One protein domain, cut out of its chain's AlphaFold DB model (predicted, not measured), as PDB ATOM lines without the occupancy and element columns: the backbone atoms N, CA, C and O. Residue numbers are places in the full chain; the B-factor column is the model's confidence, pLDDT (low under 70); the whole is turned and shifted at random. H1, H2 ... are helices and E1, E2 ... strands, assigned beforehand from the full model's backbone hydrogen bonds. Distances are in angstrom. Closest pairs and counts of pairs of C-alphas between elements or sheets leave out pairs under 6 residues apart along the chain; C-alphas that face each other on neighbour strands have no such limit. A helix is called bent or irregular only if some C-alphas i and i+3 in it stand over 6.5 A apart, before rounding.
ATOM      1  N   VAL A   2      53.273 -32.448  79.905       93.56
ATOM      2  CA  VAL A   2      54.356 -31.944  79.014       93.56
ATOM      3  C   VAL A   2      54.211 -30.468  78.612       93.56
ATOM      4  O   VAL A   2      55.191 -29.737  78.552       93.56
ATOM      5  N   ALA A   3      52.986 -30.004  78.348       88.06
ATOM      6  CA  ALA A   3      52.748 -28.601  78.005       88.06
ATOM      7  C   ALA A   3      53.089 -27.632  79.156       88.06
ATOM      8  O   ALA A   3      53.548 -26.529  78.894       88.06
ATOM      9  N   ILE A   4      52.903 -28.056  80.411       91.69
ATOM     10  CA  ILE A   4      53.199 -27.252  81.605       91.69
ATOM     11  C   ILE A   4      54.716 -27.136  81.776       91.69
ATOM     12  O   ILE A   4      55.226 -26.041  81.964       91.69
ATOM     13  N   THR A   5      55.446 -28.244  81.619       94.25
ATOM     14  CA  THR A   5      56.911 -28.289  81.781       94.25
ATOM     15  C   THR A   5      57.684 -27.641  80.630       94.25
ATOM     16  O   THR A   5      58.900 -27.527  80.707       94.25
ATOM     17  N   ARG A   6      57.007 -27.239  79.545       96.44
ATOM     18  CA  ARG A   6      57.609 -26.448  78.457       96.44
ATOM     19  C   ARG A   6      57.708 -24.960  78.786       96.44
ATOM     20  O   ARG A   6      58.476 -24.260  78.138       96.44
ATOM     21  N   ALA A   7      56.911 -24.466  79.731       94.06
ATOM     22  CA  ALA A   7      56.974 -23.076  80.149       94.06
ATOM     23  C   ALA A   7      58.072 -22.910  81.209       94.06
ATOM     24  O   ALA A   7      58.018 -23.546  82.256       94.06
ATOM     25  N   GLU A   8      59.054 -22.045  80.948       93.62
ATOM     26  CA  GLU A   8      60.152 -21.792  81.897       93.62
ATOM     27  C   GLU A   8      59.789 -20.752  82.963       93.62
ATOM     28  O   GLU A   8      60.210 -20.866  84.109       93.62
ATOM     29  N   LYS A   9      59.023 -19.717  82.584       94.06
ATOM     30  CA  LYS A   9      58.737 -18.558  83.451       94.06
ATOM     31  C   LYS A   9      57.253 -18.381  83.744       94.06
ATOM     32  O   LYS A   9      56.857 -18.325  84.899       94.06
ATOM     33  N   ILE A  10      56.436 -18.252  82.699       92.62
ATOM     34  CA  ILE A  10      55.003 -17.966  82.819       92.62
ATOM     35  C   ILE A  10      54.240 -18.926  81.913       92.62
ATOM     36  O   ILE A  10      54.582 -19.082  80.739       92.62
ATOM     37  N   LEU A  11      53.192 -19.544  82.456       93.56
ATOM     38  CA  LEU A  11      52.256 -20.379  81.717       93.56
ATOM     39  C   LEU A  11      50.896 -19.684  81.661       93.56
ATOM     40  O   LEU A  11      50.239 -19.511  82.683       93.56
ATOM     41  N   TYR A  12      50.446 -19.341  80.456       93.56
ATOM     42  CA  TYR A  12      49.079 -18.885  80.234       93.56
ATOM     43  C   TYR A  12      48.197 -20.070  79.858       93.56
ATOM     44  O   TYR A  12      48.466 -20.775  78.885       93.56
ATOM     45  N   VAL A  13      47.119 -20.269  80.613       92.06
ATOM     46  CA  VAL A  13      46.099 -21.277  80.315       92.06
ATOM     47  C   VAL A  13      44.795 -20.565  80.002       92.06
ATOM     48  O   VAL A  13      44.352 -19.704  80.758       92.06
ATOM     49  N   THR A  14      44.177 -20.917  78.878       92.06
ATOM     50  CA  THR A  14      42.915 -20.324  78.438       92.06
ATOM     51  C   THR A  14      41.836 -21.388  78.308       92.06
ATOM     52  O   THR A  14      42.074 -22.523  77.893       92.06
ATOM     53  N   HIS A  15      40.619 -21.003  78.670       89.25
ATOM     54  CA  HIS A  15      39.414 -21.803  78.512       89.25
ATOM     55  C   HIS A  15      38.349 -20.946  77.829       89.25
ATOM     56  O   HIS A  15      38.295 -19.733  78.022       89.25
ATOM     57  N   ALA A  16      37.531 -21.582  76.995       90.62
ATOM     58  CA  ALA A  16      36.419 -20.941  76.313       90.62
ATOM     59  C   ALA A  16      35.135 -21.671  76.696       90.62
ATOM     60  O   ALA A  16      35.055 -22.882  76.510       90.62
ATOM     61  N   MET A  17      34.135 -20.931  77.177       87.62
ATOM     62  CA  MET A  17      32.856 -21.497  77.620       87.62
ATOM     63  C   MET A  17      32.039 -22.088  76.468       87.62
ATOM     64  O   MET A  17      31.270 -23.019  76.668       87.62
ATOM     65  N   ARG A  18      32.179 -21.551  75.253       91.44
ATOM     66  CA  ARG A  18      31.474 -22.020  74.054       91.44
ATOM     67  C   ARG A  18      32.455 -22.087  72.899       91.44
ATOM     68  O   ARG A  18      33.295 -21.200  72.737       91.44
ATOM     69  N   ARG A  19      32.383 -23.157  72.116       92.25
ATOM     70  CA  ARG A  19      33.222 -23.370  70.935       92.25
ATOM     71  C   ARG A  19      32.360 -23.902  69.812       92.25
ATOM     72  O   ARG A  19      31.453 -24.697  70.042       92.25
ATOM     73  N   ARG A  20      32.677 -23.494  68.588       95.69
ATOM     74  CA  ARG A  20      32.048 -24.065  67.405       95.69
ATOM     75  C   ARG A  20      32.851 -25.279  66.953       95.69
ATOM     76  O   ARG A  20      34.028 -25.141  66.625       95.69
ATOM     77  N   VAL A  21      32.236 -26.453  66.971       93.00
ATOM     78  CA  VAL A  21      32.856 -27.720  66.570       93.00
ATOM     79  C   VAL A  21      31.947 -28.355  65.524       93.00
ATOM     80  O   VAL A  21      30.747 -28.460  65.736       93.00
ATOM     81  N   TYR A  22      32.501 -28.699  64.358       93.50
ATOM     82  CA  TYR A  22      31.738 -29.234  63.216       93.50
ATOM     83  C   TYR A  22      30.514 -28.393  62.809       93.50
ATOM     84  O   TYR A  22      29.499 -28.916  62.370       93.50
ATOM     85  N   GLY A  23      30.607 -27.068  62.947       94.69
ATOM     86  CA  GLY A  23      29.525 -26.157  62.575       94.69
ATOM     87  C   GLY A  23      28.452 -25.960  63.647       94.69
ATOM     88  O   GLY A  23      27.676 -25.014  63.507       94.69
ATOM     89  N   GLU A  24      28.468 -26.722  64.740       92.19
ATOM     90  CA  GLU A  24      27.560 -26.558  65.880       92.19
ATOM     91  C   GLU A  24      28.240 -25.832  67.040       92.19
ATOM     92  O   GLU A  24      29.438 -25.985  67.284       92.19
ATOM     93  N   GLU A  25      27.482 -25.009  67.762       94.81
ATOM     94  CA  GLU A  25      27.981 -24.323  68.949       94.81
ATOM     95  C   GLU A  25      27.786 -25.205  70.184       94.81
ATOM     96  O   GLU A  25      26.666 -25.447  70.626       94.81
ATOM     97  N   MET A  26      28.893 -25.671  70.753       90.81
ATOM     98  CA  MET A  26      28.910 -26.516  71.939       90.81
ATOM     99  C   MET A  26      29.443 -25.737  73.138       90.81
ATOM    100  O   MET A  26      30.448 -25.029  73.043       90.81
ATOM    101  N   THR A  27      28.796 -25.902  74.288       90.19
ATOM    102  CA  THR A  27      29.342 -25.446  75.569       90.19
ATOM    103  C   THR A  27      30.495 -26.361  75.973       90.19
ATOM    104  O   THR A  27      30.373 -27.584  75.913       90.19
ATOM    105  N   ALA A  28      31.617 -25.775  76.372       85.94
ATOM    106  CA  ALA A  28      32.790 -26.489  76.844       85.94
ATOM    107  C   ALA A  28      33.001 -26.183  78.327       85.94
ATOM    108  O   ALA A  28      33.279 -25.048  78.710       85.94
ATOM    109  N   GLU A  29      32.901 -27.215  79.153       85.69
ATOM    110  CA  GLU A  29      33.228 -27.129  80.574       85.69
ATOM    111  C   GLU A  29      34.746 -26.937  80.777       85.69
ATOM    112  O   GLU A  29      35.542 -27.379  79.937       85.69
ATOM    113  N   PRO A  30      35.178 -26.274  81.866       88.00
ATOM    114  CA  PRO A  30      36.590 -26.169  82.221       88.00
ATOM    115  C   PRO A  30      37.259 -27.542  82.366       88.00
ATOM    116  O   PRO A  30      36.646 -28.515  82.802       88.00
ATOM    117  N   SER A  31      38.544 -27.628  82.012       90.31
ATOM    118  CA  SER A  31      39.298 -28.880  82.137       90.31
ATOM    119  C   SER A  31      39.453 -29.283  83.605       90.31
ATOM    120  O   SER A  31      39.830 -28.456  84.432       90.31
ATOM    121  N   GLN A  32      39.254 -30.568  83.916       86.31
ATOM    122  CA  GLN A  32      39.448 -31.106  85.269       86.31
ATOM    123  C   GLN A  32      40.855 -30.839  85.829       86.31
ATOM    124  O   GLN A  32      40.999 -30.590  87.021       86.31
ATOM    125  N   PHE A  33      41.876 -30.804  84.963       89.50
ATOM    126  CA  PHE A  33      43.265 -30.566  85.359       89.50
ATOM    127  C   PHE A  33      43.493 -29.163  85.931       89.50
ATOM    128  O   PHE A  33      44.483 -28.944  86.619       89.50
ATOM    129  N   LEU A  34      42.585 -28.214  85.677       87.31
ATOM    130  CA  LEU A  34      42.640 -26.893  86.299       87.31
ATOM    131  C   LEU A  34      42.393 -26.973  87.812       87.31
ATOM    132  O   LEU A  34      43.026 -26.243  88.564       87.31
ATOM    133  N   ASN A  35      41.537 -27.892  88.269       85.00
ATOM    134  CA  ASN A  35      41.246 -28.075  89.695       85.00
ATOM    135  C   ASN A  35      42.393 -28.752  90.458       85.00
ATOM    136  O   ASN A  35      42.475 -28.618  91.674       85.00
ATOM    137  N   GLU A  36      43.252 -29.493  89.756       87.75
ATOM    138  CA  GLU A  36      44.428 -30.152  90.335       87.75
ATOM    139  C   GLU A  36      45.610 -29.186  90.506       87.75
ATOM    140  O   GLU A  36      46.565 -29.492  91.219       87.75
ATOM    141  N   MET A  37      45.570 -28.019  89.855       87.75
ATOM    142  CA  MET A  37      46.627 -27.023  89.981       87.75
ATOM    143  C   MET A  37      46.545 -26.289  91.327       87.75
ATOM    144  O   MET A  37      45.450 -25.927  91.769       87.75
ATOM    145  N   PRO A  38      47.693 -26.003  91.970       88.56
ATOM    146  CA  PRO A  38      47.716 -25.257  93.222       88.56
ATOM    147  C   PRO A  38      47.155 -23.847  93.005       88.56
ATOM    148  O   PRO A  38      47.763 -23.019  92.326       88.56
ATOM    149  N   LEU A  39      45.991 -23.569  93.604       86.19
ATOM    150  CA  LEU A  39      45.239 -22.322  93.401       86.19
ATOM    151  C   LEU A  39      46.020 -21.064  93.812       86.19
ATOM    152  O   LEU A  39      45.745 -19.984  93.298       86.19
ATOM    153  N   GLU A  40      46.984 -21.197  94.723       88.31
ATOM    154  CA  GLU A  40      47.843 -20.103  95.197       88.31
ATOM    155  C   GLU A  40      48.762 -19.555  94.100       88.31
ATOM    156  O   GLU A  40      49.101 -18.374  94.110       88.31
ATOM    157  N   MET A  41      49.132 -20.394  93.129       88.31
ATOM    158  CA  MET A  41      50.013 -20.023  92.017       88.31
ATOM    159  C   MET A  41      49.240 -19.531  90.788       88.31
ATOM    160  O   MET A  41      49.844 -19.145  89.788       88.31
ATOM    161  N   ILE A  42      47.905 -19.555  90.835       91.00
ATOM    162  CA  ILE A  42      47.061 -19.171  89.707       91.00
ATOM    163  C   ILE A  42      46.603 -17.729  89.886       91.00
ATOM    164  O   ILE A  42      45.813 -17.404  90.775       91.00
ATOM    165  N   GLN A  43      47.046 -16.869  88.974       91.62
ATOM    166  CA  GLN A  43      46.498 -15.529  88.828       91.62
ATOM    167  C   GLN A  43      45.331 -15.549  87.837       91.62
ATOM    168  O   GLN A  43      45.478 -15.981  86.694       91.62
ATOM    169  N   SER A  50      34.749 -16.312  86.358       81.19
ATOM    170  CA  SER A  50      35.806 -17.299  86.171       81.19
ATOM    171  C   SER A  50      35.460 -18.631  86.813       81.19
ATOM    172  O   SER A  50      34.757 -18.688  87.826       81.19
ATOM    173  N   TRP A  51      36.056 -19.707  86.299       82.50
ATOM    174  CA  TRP A  51      36.003 -21.019  86.939       82.50
ATOM    175  C   TRP A  51      36.628 -21.000  88.350       82.50
ATOM    176  O   TRP A  51      36.156 -21.718  89.237       82.50
ATOM    177  N   LEU A  52      37.622 -20.129  88.605       82.62
ATOM    178  CA  LEU A  52      38.274 -20.012  89.919       82.62
ATOM    179  C   LEU A  52      37.303 -19.615  91.035       82.62
ATOM    180  O   LEU A  52      37.493 -20.028  92.181       82.62
ATOM    181  N   SER A  53      36.257 -18.848  90.721       77.69
ATOM    182  CA  SER A  53      35.235 -18.450  91.695       77.69
ATOM    183  C   SER A  53      34.527 -19.666  92.302       77.69
ATOM    184  O   SER A  53      34.198 -19.674  93.490       77.69
ATOM    185  N   PHE A  54      34.356 -20.732  91.515       71.44
ATOM    186  CA  PHE A  54      33.776 -21.990  91.976       71.44
ATOM    187  C   PHE A  54      34.804 -22.860  92.714       71.44
ATOM    188  O   PHE A  54      34.488 -23.399  93.777       71.44
ATOM    189  N   ALA A  55      36.045 -22.934  92.217       71.50
ATOM    190  CA  ALA A  55      37.118 -23.739  92.817       71.50
ATOM    191  C   ALA A  55      37.591 -23.218  94.191       71.50
ATOM    192  O   ALA A  55      37.872 -23.994  95.110       71.50
ATOM    193  N   LYS A  56      37.615 -21.894  94.386       68.50
ATOM    194  CA  LYS A  56      37.876 -21.295  95.706       68.50
ATOM    195  C   LYS A  56      36.737 -21.581  96.685       68.50
ATOM    196  O   LYS A  56      36.989 -21.802  97.866       68.50
ATOM    197  N   SER A  57      35.492 -21.634  96.207       67.25
ATOM    198  CA  SER A  57      34.330 -21.926  97.056       67.25
ATOM    199  C   SER A  57      34.368 -23.345  97.628       67.25
ATOM    200  O   SER A  57      34.092 -23.524  98.812       67.25
ATOM    201  N   SER A  58      34.726 -24.355  96.826       64.25
ATOM    202  CA  SER A  58      34.829 -25.744  97.297       64.25
ATOM    203  C   SER A  58      35.978 -25.928  98.288       64.25
ATOM    204  O   SER A  58      35.769 -26.508  99.350       64.25
ATOM    205  N   THR A  59      37.149 -25.358  97.998       61.09
ATOM    206  CA  THR A  59      38.331 -25.443  98.872       61.09
ATOM    207  C   THR A  59      38.090 -24.762 100.223       61.09
ATOM    208  O   THR A  59      38.367 -25.354 101.262       61.09
ATOM    209  N   VAL A  60      37.486 -23.565 100.240       59.19
ATOM    210  CA  VAL A  60      37.141 -22.843 101.485       59.19
ATOM    211  C   VAL A  60      36.035 -23.549 102.276       59.19
ATOM    212  O   VAL A  60      36.021 -23.509 103.506       59.19
ATOM    213  N   LYS A  61      35.085 -24.198 101.594       59.12
ATOM    214  CA  LYS A  61      34.037 -24.987 102.257       59.12
ATOM    215  C   LYS A  61      34.590 -26.273 102.863       59.12
ATOM    216  O   LYS A  61      34.145 -26.641 103.944       59.12
ATOM    217  N   ASN A  62      35.532 -26.934 102.193       60.28
ATOM    218  CA  ASN A  62      36.183 -28.125 102.729       60.28
ATOM    219  C   ASN A  62      37.098 -27.760 103.895       60.28
ATOM    220  O   ASN A  62      36.902 -28.302 104.970       60.28
ATOM    221  N   SER A  63      37.955 -26.743 103.769       62.44
ATOM    222  CA  SER A  63      38.831 -26.333 104.875       62.44
ATOM    223  C   SER A  63      38.064 -25.869 106.116       62.44
ATOM    224  O   SER A  63      38.479 -26.167 107.232       62.44
ATOM    225  N   LYS A  64      36.918 -25.189 105.953       60.62
ATOM    226  CA  LYS A  64      36.038 -24.848 107.082       60.62
ATOM    227  C   LYS A  64      35.435 -26.082 107.739       60.62
ATOM    228  O   LYS A  64      35.410 -26.139 108.961       60.62
ATOM    229  N   ARG A  65      34.961 -27.049 106.949       58.91
ATOM    230  CA  ARG A  65      34.420 -28.309 107.480       58.91
ATOM    231  C   ARG A  65      35.499 -29.119 108.181       58.91
ATOM    232  O   ARG A  65      35.283 -29.534 109.309       58.91
ATOM    233  N   ASP A  66      36.666 -29.259 107.567       57.88
ATOM    234  CA  ASP A  66      37.802 -29.992 108.122       57.88
ATOM    235  C   ASP A  66      38.295 -29.336 109.420       57.88
ATOM    236  O   ASP A  66      38.489 -30.019 110.423       57.88
ATOM    237  N   ALA A  67      38.395 -28.002 109.457       62.53
ATOM    238  CA  ALA A  67      38.737 -27.258 110.669       62.53
ATOM    239  C   ALA A  67      37.671 -27.378 111.777       62.53
ATOM    240  O   ALA A  67      38.019 -27.378 112.956       62.53
ATOM    241  N   GLN A  68      36.388 -27.486 111.420       62.75
ATOM    242  CA  GLN A  68      35.280 -27.642 112.371       62.75
ATOM    243  C   GLN A  68      35.201 -29.078 112.925       62.75
ATOM    244  O   GLN A  68      34.991 -29.267 114.123       62.75
ATOM    245  N   ILE A  69      35.503 -30.082 112.093       65.00
ATOM    246  CA  ILE A  69      35.664 -31.488 112.495       65.00
ATOM    247  C   ILE A  69      36.864 -31.646 113.443       65.00
ATOM    248  O   ILE A  69      36.742 -32.292 114.482       65.00
ATOM    249  N   LEU A  70      38.001 -31.006 113.142       66.38
ATOM    250  CA  LEU A  70      39.195 -30.997 114.003       66.38
ATOM    251  C   LEU A  70      38.958 -30.324 115.364       66.38
ATOM    252  O   LEU A  70      39.590 -30.701 116.346       66.38
ATOM    253  N   LYS A  71      38.040 -29.355 115.440       75.00
ATOM    254  CA  LYS A  71      37.621 -28.721 116.701       75.00
ATOM    255  C   LYS A  71      36.598 -29.538 117.499       75.00
ATOM    256  O   LYS A  71      36.236 -29.121 118.594       75.00
ATOM    257  N   GLY A  72      36.147 -30.686 116.986       56.41
ATOM    258  CA  GLY A  72      35.155 -31.533 117.654       56.41
ATOM    259  C   GLY A  72      33.744 -30.934 117.687       56.41
ATOM    260  O   GLY A  72      32.880 -31.431 118.408       56.41
TER     261      GLY A  72
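Overview. This is residues 2 to 43 and 50 to 72 of the 191 residues of an uncharacterized protein of Acidobacteria bacterium (UniProt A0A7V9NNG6). The printed part is a sprawling, open model: a small two-stranded hairpin, E1 and E2, lies at one end of the longest axis, a single long helix, H2, runs out to the other end, and unnamed links lie between them. A long stretch, residues 6 to 17, leads from the short helix H1, off to one side, to the hairpin, while residues 60 to 72, of which 60 to 70 belong to H2, stick out as a free arm. The printed part has 65 residues with two named helices and two named strands, in the order H1, E1, E2, H2, and the sheet has the order E1 - E2, antiparallel. The class is mixed, helices and strands, though under half of the residues are in named elements. The whole is only just extended, close to loose, with a radius of gyration of the C-alphas of 16.4 A, and its outline is flat, 55 by 33 by 18 A.

Arrangement. The printed part begins with H1, residues 2 to 5, and a long link of 12 residues joins it to E1, residues 18 to 21. Residues 5 to 10 stand free, with no C-alpha 8 or more apart along the chain within 10 A. E1 is joined by a tight link of 2 residues to E2, residues 24 to 27, and the two form a hairpin. They are antiparallel neighbours, with 145 degrees between their N-to-C directions. The C-alphas of Arg 18 and Thr 27 face each other at 4.3 A, and those of Arg 20 and Glu 25 at 4.4 A. Across the pair, N 19 and O 26 are within hydrogen-bond range at 2.8 A, and so are N 24 and O 21 at 3.0 A. After the hairpin and the cut comes H2, residues 51 to 70. H1 is apart from E2 and from H2, and E1 is apart from H2, with no C-alpha of the one within 8 A of the other. In H2, 15 of 16 pairs of O i and N i+4 are within hydrogen-bond range; H1, with 4 residues, is too short for such a pair, and its one pair of O i and N i+3 is within range.

Along the chain. H1, Val 2 to Thr 5, begins with C-alpha 2 at (54.356, -31.944, 79.014) and measures 5.2 A from first to last C-alpha. E1, Arg 18 to Val 21, is 9.5 A long and begins with C-alpha 18 at (31.474, -22.020, 74.054). E2, Glu 24 to Thr 27, is 9.9 A long. H2, Trp 51 to Leu 70, is the longest helix, with 20 residues and 29.0 A from first to last C-alpha. It runs from C-alpha 51 at (36.003, -21.019, 86.939) to C-alpha 70 at (39.195, -30.997, 114.003), and it is not bent.

Size, cuts and confidence. The two C-alphas farthest apart are those of Gly 23 and Gly 72, at 55.6 A. Without the stretches that stand free, the body has 46 residues and spans 38 by 27 by 15 A. Residues 44 to 49 are not printed, and C-alphas 43 and 50 are 11.2 A apart across this cut, which lies in the link from E2 to H2. Residues 28 to 43 hold no named element, and their C-alphas lie 3 to 14 A from the mean of all C-alphas. Of the links that are printed whole, that from H1 to E1 is long. The mean pLDDT of the printed part is 82.3; the model's confidence is low, under 70, at residues 56 to 70 and at residue 72, and the mean over H2 is 66.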